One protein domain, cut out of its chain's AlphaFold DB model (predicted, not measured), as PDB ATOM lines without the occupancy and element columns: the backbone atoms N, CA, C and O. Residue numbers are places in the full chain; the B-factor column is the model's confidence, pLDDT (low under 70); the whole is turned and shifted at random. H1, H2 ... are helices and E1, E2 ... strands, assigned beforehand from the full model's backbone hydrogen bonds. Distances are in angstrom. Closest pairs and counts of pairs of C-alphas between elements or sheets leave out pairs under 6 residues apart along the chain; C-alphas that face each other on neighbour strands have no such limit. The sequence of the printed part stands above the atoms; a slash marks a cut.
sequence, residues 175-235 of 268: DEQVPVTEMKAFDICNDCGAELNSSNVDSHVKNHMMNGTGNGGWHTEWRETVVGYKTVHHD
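What this domain is: This is residues 175 to 235 of the 268 residues of an uncharacterized protein of Holdemanella biformis (UniProt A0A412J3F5). What would one see first in this model? It is a long, slender ribbon of two antiparallel strands, E1 and E2, twisted along its length, with a small head at one end made of the single helix H1 and the two links that join it to the strands. Both ends of the printed part, Asp 175 and Asp 235, lie at the far end of the ribbon from that head. What is it built of, and in which order? The printed part has 61 residues, with one named helix and two named strands in the order E1, H1, E2 along the chain; the sheet has the order E1 - E2, antiparallel, and the class is mixed, helices and strands. How large is it? The whole is extended, with a radius of gyration of the C-alphas of 17.8 A, and the C-alphas span 62 by 17 by 12 A along their three main axes, a rod.

How they stand to each other: How do the two strands pair? E1, residues 175 to 189, and E2, residues 218 to 234, are antiparallel neighbours, with an angle of 173 degrees between their N-to-C directions. The C-alphas of Asp 175 and His 233 face each other at 4.6 A, and those of Cys 189 and Trp 218 face each other at 4.3 A. Which backbone atoms join them? N 176 and O 232 are within hydrogen-bond range at 2.9 A, and so are N 188 and O 219 at 2.8 A. Does any shorter stretch pair as well? Residues 187 to 188 of E1 pair with residues 195 to 196, antiparallel, a stretch too short to bear a name. Where does the helix stand? H1, residues 201 to 210, has one pair of C-alphas within 8 A of E1, the closest being those of Cys 189 and Val 205 at 7.8 A, while the centres of H1 and E1 are 28.1 A apart. Within 10 A, H1 has 6 pairs of C-alphas with E1 and 2 with E2, made by its residues 201 to 208. In H1 every O i to N i+4 pair is within hydrogen-bond range.

Where its parts are: Where does the first strand run? E1 begins with C-alpha 175 at (86.072, 82.348, 91.705) and ends with C-alpha 189 at (117.263, 103.549, 75.344), 41.1 A from first to last C-alpha. It bends by 53 degrees at residue 185. Where is the helix? H1 runs from Val 201, its C-alpha at (122.583, 100.536, 81.523), to Met 210, 14.3 A from first to last C-alpha. How does the last element return? E2, the longest strand with 17 residues, starts at Trp 218 and ends at His 234, its C-alpha at (81.001, 85.494, 93.012), 45.1 A from first to last C-alpha.

The domain as a whole: How far does it reach? The two C-alphas farthest apart are those of Gly 212 and Asp 235, 62.2 A, while the first and last printed C-alphas, those of Asp 175 and Asp 235, are 8.8 A apart. Is the printed part whole, and how long are its links? The printed part has no cut. The link from E1 to H1 is long, with 11 residues between them, and the link from H1 to E2 is short but not tight, with 7. Where is the confidence low? The mean pLDDT of the printed part is 90.6, and two residues, Gly 212 and Gly 214, are under 70. The mean is 96 for E1, 86 for H1 and 96 for E2.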
ATOM      1  N   ASP A 175      84.952  81.459  91.442       98.00
ATOM      2  CA  ASP A 175      86.072  82.348  91.705       98.00
ATOM      3  C   ASP A 175      86.664  82.840  90.385       98.00
ATOM      4  O   ASP A 175      86.990  82.050  89.495       98.00
ATOM      5  N   GLU A 176      86.823  84.153  90.265       97.00
ATOM      6  CA  GLU A 176      87.413  84.815  89.108       97.00
ATOM      7  C   GLU A 176      88.797  85.371  89.462       97.00
ATOM      8  O   GLU A 176      88.961  86.115  90.430       97.00
ATOM      9  N   GLN A 177      89.813  85.029  88.666       97.75
ATOM     10  CA  GLN A 177      91.161  85.578  88.819       97.75
ATOM     11  C   GLN A 177      91.291  86.873  88.021       97.75
ATOM     12  O   GLN A 177      91.433  86.847  86.801       97.75
ATOM     13  N   VAL A 178      91.315  88.004  88.719       97.06
ATOM     14  CA  VAL A 178      91.461  89.325  88.103       97.06
ATOM     15  C   VAL A 178      92.917  89.785  88.231       97.06
ATOM     16  O   VAL A 178      93.460  89.754  89.343       97.06
ATOM     17  N   PRO A 179      93.584  90.207  87.139       97.19
ATOM     18  CA  PRO A 179      94.946  90.722  87.214       97.19
ATOM     19  C   PRO A 179      95.000  91.988  88.073       97.19
ATOM     20  O   PRO A 179      94.128  92.855  88.009       97.19
ATOM     21  N   VAL A 180      96.044  92.086  88.890       96.06
ATOM     22  CA  VAL A 180      96.398  93.299  89.624       96.06
ATOM     23  C   VAL A 180      97.538  93.959  88.876       96.06
ATOM     24  O   VAL A 180      98.594  93.350  88.678       96.06
ATOM     25  N   THR A 181      97.310  95.193  88.452       96.88
ATOM     26  CA  THR A 181      98.268  95.984  87.697       96.88
ATOM     27  C   THR A 181      98.891  97.074  88.557       96.88
ATOM     28  O   THR A 181      98.284  97.595  89.493       96.88
ATOM     29  N   GLU A 182     100.135  97.407  88.242       96.75
ATOM     30  CA  GLU A 182     100.869  98.512  88.848       96.75
ATOM     31  C   GLU A 182     101.618  99.272  87.752       96.75
ATOM     32  O   GLU A 182     102.125  98.673  86.798       96.75
ATOM     33  N   MET A 183     101.699 100.595  87.886       96.56
ATOM     34  CA  MET A 183     102.522 101.419  87.006       96.56
ATOM     35  C   MET A 183     103.989 101.235  87.379       96.56
ATOM     36  O   MET A 183     104.408 101.611  88.473       96.56
ATOM     37  N   LYS A 184     104.777 100.688  86.459       94.38
ATOM     38  CA  LYS A 184     106.222 100.534  86.629       94.38
ATOM     39  C   LYS A 184     106.977 101.461  85.693       94.38
ATOM     40  O   LYS A 184     106.553 101.697  84.562       94.38
ATOM     41  N   ALA A 185     108.079 101.992  86.208       94.06
ATOM     42  CA  ALA A 185     109.037 102.766  85.443       94.06
ATOM     43  C   ALA A 185     109.955 101.815  84.671       94.06
ATOM     44  O   ALA A 185     110.538 100.900  85.254       94.06
ATOM     45  N   PHE A 186     110.084 102.063  83.377       93.19
ATOM     46  CA  PHE A 186     110.960 101.352  82.464       93.19
ATOM     47  C   PHE A 186     111.892 102.370  81.826       93.19
ATOM     48  O   PHE A 186     111.435 103.298  81.160       93.19
ATOM     49  N   ASP A 187     113.193 102.216  82.040       94.06
ATOM     50  CA  ASP A 187     114.182 103.060  81.384       94.06
ATOM     51  C   ASP A 187     114.425 102.511  79.982       94.06
ATOM     52  O   ASP A 187     114.803 101.358  79.821       94.06
ATOM     53  N   ILE A 188     114.168 103.308  78.953       93.75
ATOM     54  CA  ILE A 188     114.221 102.887  77.555       93.75
ATOM     55  C   ILE A 188     115.333 103.653  76.848       93.75
ATOM     56  O   ILE A 188     115.408 104.880  76.934       93.75
ATOM     57  N   CYS A 189     116.210 102.938  76.146       92.44
ATOM     58  CA  CYS A 189     117.263 103.549  75.344       92.44
ATOM     59  C   CYS A 189     116.667 104.354  74.183       92.44
ATOM     60  O   CYS A 189     115.907 103.815  73.379       92.44
ATOM     61  N   ASN A 190     117.085 105.611  74.033       89.38
ATOM     62  CA  ASN A 190     116.591 106.489  72.969       89.38
ATOM     63  C   ASN A 190     117.069 106.052  71.578       89.38
ATOM     64  O   ASN A 190     116.409 106.331  70.582       89.38
ATOM     65  N   ASP A 191     118.230 105.396  71.512       89.00
ATOM     66  CA  ASP A 191     118.879 105.041  70.251       89.00
ATOM     67  C   ASP A 191     118.318 103.734  69.655       89.00
ATOM     68  O   ASP A 191     118.309 103.571  68.436       89.00
ATOM     69  N   CYS A 192     117.833 102.798  70.486       90.12
ATOM     70  CA  CYS A 192     117.362 101.485  70.013       90.12
ATOM     71  C   CYS A 192     116.046 100.972  70.624       90.12
ATOM     72  O   CYS A 192     115.559  99.925  70.200       90.12
ATOM     73  N   GLY A 193     115.467 101.660  71.610       90.00
ATOM     74  CA  GLY A 193     114.227 101.242  72.273       90.00
ATOM     75  C   GLY A 193     114.379 100.062  73.240       90.00
ATOM     76  O   GLY A 193     113.375  99.546  73.731       90.00
ATOM     77  N   ALA A 194     115.606  99.610  73.517       91.75
ATOM     78  CA  ALA A 194     115.843  98.532  74.471       91.75
ATOM     79  C   ALA A 194     115.529  98.979  75.904       91.75
ATOM     80  O   ALA A 194     115.882 100.086  76.311       91.75
ATOM     81  N   GLU A 195     114.913  98.085  76.677       92.75
ATOM     82  CA  GLU A 195     114.710  98.282  78.110       92.75
ATOM     83  C   GLU A 195     116.035  98.120  78.867       92.75
ATOM     84  O   GLU A 195     116.733  97.100  78.783       92.75
ATOM     85  N   LEU A 196     116.378  99.161  79.609       91.56
ATOM     86  CA  LEU A 196     117.546  99.276  80.451       91.56
ATOM     87  C   LEU A 196     117.153  98.997  81.898       91.56
ATOM     88  O   LEU A 196     116.081  99.350  82.379       91.56
ATOM     89  N   ASN A 197     118.069  98.369  82.610       90.38
ATOM     90  CA  ASN A 197     117.999  98.154  84.039       90.38
ATOM     91  C   ASN A 197     119.366  98.463  84.655       90.38
ATOM     92  O   ASN A 197     120.375  98.629  83.964       90.38
ATOM     93  N   SER A 198     119.424  98.493  85.984       86.19
ATOM     94  CA  SER A 198     120.639  98.870  86.709       86.19
ATOM     95  C   SER A 198     121.857  97.987  86.399       86.19
ATOM     96  O   SER A 198     122.980  98.408  86.654       86.19
ATOM     97  N   SER A 199     121.663  96.779  85.857       89.50
ATOM     98  CA  SER A 199     122.759  95.860  85.527       89.50
ATOM     99  C   SER A 199     123.328  96.037  84.115       89.50
ATOM    100  O   SER A 199     124.477  95.663  83.882       89.50
ATOM    101  N   ASN A 200     122.561  96.601  83.175       87.94
ATOM    102  CA  ASN A 200     122.950  96.689  81.762       87.94
ATOM    103  C   ASN A 200     123.089  98.130  81.237       87.94
ATOM    104  O   ASN A 200     123.650  98.312  80.160       87.94
ATOM    105  N   VAL A 201     122.631  99.140  81.986       87.06
ATOM    106  CA  VAL A 201     122.583 100.536  81.523       87.06
ATOM    107  C   VAL A 201     123.954 101.061  81.078       87.06
ATOM    108  O   VAL A 201     124.072 101.586  79.975       87.06
ATOM    109  N   ASP A 202     125.009 100.852  81.870       86.88
ATOM    110  CA  ASP A 202     126.350 101.385  81.575       86.88
ATOM    111  C   ASP A 202     126.978 100.732  80.334       86.88
ATOM    112  O   ASP A 202     127.444 101.416  79.420       86.88
ATOM    113  N   SER A 203     126.935  99.399  80.254       89.81
ATOM    114  CA  SER A 203     127.509  98.660  79.126       89.81
ATOM    115  C   SER A 203     126.739  98.908  77.829       89.81
ATOM    116  O   SER A 203     127.353  99.050  76.769       89.81
ATOM    117  N   HIS A 204     125.412  99.018  77.909       89.62
ATOM    118  CA  HIS A 204     124.548  99.282  76.767       89.62
ATOM    119  C   HIS A 204     124.761 100.692  76.199       89.62
ATOM    120  O   HIS A 204     125.027 100.845  75.006       89.62
ATOM    121  N   VAL A 205     124.727 101.719  77.054       85.44
ATOM    122  CA  VAL A 205     124.947 103.119  76.654       85.44
ATOM    123  C   VAL A 205     126.349 103.309  76.070       85.44
ATOM    124  O   VAL A 205     126.519 103.922  75.014       85.44
ATOM    125  N   LYS A 206     127.370 102.718  76.703       86.44
ATOM    126  CA  LYS A 206     128.753 102.781  76.217       86.44
ATOM    127  C   LYS A 206     128.926 102.120  74.850       86.44
ATOM    128  O   LYS A 206     129.701 102.616  74.035       86.44
ATOM    129  N   ASN A 207     128.205 101.037  74.570       87.69
ATOM    130  CA  ASN A 207     128.238 100.388  73.260       87.69
ATOM    131  C   ASN A 207     127.711 101.314  72.151       87.69
ATOM    132  O   ASN A 207     128.334 101.415  71.093       87.69
ATOM    133  N   HIS A 208     126.620 102.045  72.404       84.69
ATOM    134  CA  HIS A 208     126.092 103.021  71.445       84.69
ATOM    135  C   HIS A 208     127.074 104.163  71.162       84.69
ATOM    136  O   HIS A 208     127.245 104.539  69.999       84.69
ATOM    137  N   MET A 209     127.773 104.627  72.204       80.12
ATOM    138  CA  MET A 209     128.808 105.659  72.113       80.12
ATOM    139  C   MET A 209     130.035 105.193  71.309       80.12
ATOM    140  O   MET A 209     130.545 105.930  70.470       80.12
ATOM    141  N   MET A 210     130.512 103.964  71.533       84.00
ATOM    142  CA  MET A 210     131.724 103.439  70.880       84.00
ATOM    143  C   MET A 210     131.497 103.043  69.417       84.00
ATOM    144  O   MET A 210     132.413 103.161  68.606       84.00
ATOM    145  N   ASN A 211     130.284 102.608  69.065       80.75
ATOM    146  CA  ASN A 211     129.949 102.187  67.703       80.75
ATOM    147  C   ASN A 211     129.426 103.339  66.825       80.75
ATOM    148  O   ASN A 211     129.043 103.105  65.681       80.75
ATOM    149  N   GLY A 212     129.384 104.573  67.345       69.31
ATOM    150  CA  GLY A 212     128.933 105.757  66.603       69.31
ATOM    151  C   GLY A 212     127.449 105.734  66.223       69.31
ATOM    152  O   GLY A 212     127.039 106.439  65.306       69.31
ATOM    153  N   THR A 213     126.651 104.905  66.898       71.12
ATOM    154  CA  THR A 213     125.230 104.675  66.577       71.12
ATOM    155  C   THR A 213     124.264 105.598  67.320       71.12
ATOM    156  O   THR A 213     123.069 105.521  67.064       71.12
ATOM    157  N   GLY A 214     124.743 106.449  68.233       68.38
ATOM    158  CA  GLY A 214     123.869 107.326  69.012       68.38
ATOM    159  C   GLY A 214     124.565 108.084  70.141       68.38
ATOM    160  O   GLY A 214     125.746 107.862  70.419       68.38
ATOM    161  N   ASN A 215     123.819 108.983  70.791       70.50
ATOM    162  CA  ASN A 215     124.314 109.851  71.870       70.50
ATOM    163  C   ASN A 215     124.213 109.206  73.269       70.50
ATOM    164  O   ASN A 215     124.642 109.826  74.243       70.50
ATOM    165  N   GLY A 216     123.686 107.980  73.392       71.75
ATOM    166  CA  GLY A 216     123.712 107.213  74.639       71.75
ATOM    167  C   GLY A 216     122.701 107.676  75.693       71.75
ATOM    168  O   GLY A 216     122.926 107.504  76.889       71.75
ATOM    169  N   GLY A 217     121.601 108.298  75.269       84.81
ATOM    170  CA  GLY A 217     120.534 108.744  76.166       84.81
ATOM    171  C   GLY A 217     119.490 107.661  76.442       84.81
ATOM    172  O   GLY A 217     119.281 106.756  75.633       84.81
ATOM    173  N   TRP A 218     118.783 107.797  77.562       90.44
ATOM    174  CA  TRP A 218     117.564 107.042  77.853       90.44
ATOM    175  C   TRP A 218     116.477 107.970  78.391       90.44
ATOM    176  O   TRP A 218     116.765 109.062  78.892       90.44
ATOM    177  N   HIS A 219     115.228 107.536  78.285       91.62
ATOM    178  CA  HIS A 219     114.087 108.166  78.932       91.62
ATOM    179  C   HIS A 219     113.322 107.136  79.754       91.62
ATOM    180  O   HIS A 219     113.332 105.944  79.452       91.62
ATOM    181  N   THR A 220     112.619 107.594  80.781       94.50
ATOM    182  CA  THR A 220     111.768 106.723  81.590       94.50
ATOM    183  C   THR A 220     110.346 106.747  81.044       94.50
ATOM    184  O   THR A 220     109.724 107.806  80.948       94.50
ATOM    185  N   GLU A 221     109.819 105.575  80.709       94.69
ATOM    186  CA  GLU A 221     108.408 105.370  80.403       94.69
ATOM    187  C   GLU A 221     107.697 104.713  81.580       94.69
ATOM    188  O   GLU A 221     108.249 103.852  82.261       94.69
ATOM    189  N   TRP A 222     106.440 105.083  81.796       95.69
ATOM    190  CA  TRP A 222     105.586 104.433  82.782       95.69
ATOM    191  C   TRP A 222     104.603 103.523  82.060       95.69
ATOM    192  O   TRP A 222     103.802 104.000  81.255       95.69
ATOM    193  N   ARG A 223     104.657 102.219  82.344       95.19
ATOM    194  CA  ARG A 223     103.768 101.222  81.732       95.19
ATOM    195  C   ARG A 223     103.017 100.450  82.805       95.19
ATOM    196  O   ARG A 223     103.575 100.100  83.847       95.19
ATOM    197  N   GLU A 224     101.753 100.169  82.529       96.56
ATOM    198  CA  GLU A 224     100.933  99.313  83.375       96.56
ATOM    199  C   GLU A 224     101.398  97.860  83.220       96.56
ATOM    200  O   GLU A 224     101.451  97.324  82.116       96.56
ATOM    201  N   THR A 225     101.796  97.230  84.324       94.94
ATOM    202  CA  THR A 225     102.323  95.861  84.331       94.94
ATOM    203  C   THR A 225     101.521  95.004  85.292       94.94
ATOM    204  O   THR A 225     101.261  95.414  86.420       94.94
ATOM    205  N   VAL A 226     101.167  93.788  84.875       97.25
ATOM    206  CA  VAL A 226     100.535  92.805  85.764       97.25
ATOM    207  C   VAL A 226     101.562  92.340  86.795       97.25
ATOM    208  O   VAL A 226     102.578  91.737  86.451       97.25
ATOM    209  N   VAL A 227     101.307  92.635  88.069       96.38
ATOM    210  CA  VAL A 227     102.189  92.279  89.196       96.38
ATOM    211  C   VAL A 227     101.672  91.102  90.011       96.38
ATOM    212  O   VAL A 227     102.391  90.554  90.843       96.38
ATOM    213  N   GLY A 228     100.437  90.683  89.762       96.88
ATOM    214  CA  GLY A 228      99.836  89.534  90.411       96.88
ATOM    215  C   GLY A 228      98.390  89.347  89.987       96.88
ATOM    216  O   GLY A 228      97.912  89.981  89.049       96.88
ATOM    217  N   TYR A 229      97.692  88.483  90.712       97.00
ATOM    218  CA  TYR A 229      96.275  88.216  90.516       97.00
ATOM    219  C   TYR A 229      95.571  88.234  91.865       97.00
ATOM    220  O   TYR A 229      96.125  87.768  92.863       97.00
ATOM    221  N   LYS A 230      94.345  88.752  91.886       96.88
ATOM    222  CA  LYS A 230      93.439  88.658  93.029       96.88
ATOM    223  C   LYS A 230      92.254  87.778  92.663       96.88
ATOM    224  O   LYS A 230      91.752  87.848  91.543       96.88
ATOM    225  N   THR A 231      91.802  86.989  93.623       97.81
ATOM    226  CA  THR A 231      90.583  86.196  93.487       97.81
ATOM    227  C   THR A 231      89.381  87.053  93.861       97.81
ATOM    228  O   THR A 231      89.359  87.659  94.934       97.81
ATOM    229  N   VAL A 232      88.390  87.115  92.981       98.12
ATOM    230  CA  VAL A 232      87.078  87.710  93.236       98.12
ATOM    231  C   VAL A 232      86.074  86.571  93.340       98.12
ATOM    232  O   VAL A 232      85.894  85.821  92.386       98.12
ATOM    233  N   HIS A 233      85.451  86.431  94.509       97.62
ATOM    234  CA  HIS A 233      84.407  85.438  94.729       97.62
ATOM    235  C   HIS A 233      83.063  85.987  94.256       97.62
ATOM    236  O   HIS A 233      82.654  87.068  94.684       97.62
ATOM    237  N   HIS A 234      82.376  85.231  93.408       97.25
ATOM    238  CA  HIS A 234      81.001  85.494  93.012       97.25
ATOM    239  C   HIS A 234      80.088  84.454  93.656       97.25
ATOM    240  O   HIS A 234      80.271  83.251  93.458       97.25
ATOM    241  N   ASP A 235      79.096  84.925  94.411       97.44
ATOM    242  CA  ASP A 235      78.108  84.064  95.057       97.44
ATOM    243  C   ASP A 235      77.193  83.372  94.033       97.44
ATOM    244  O   ASP A 235      76.998  83.827  92.903       97.44
TER     245      ASP A 235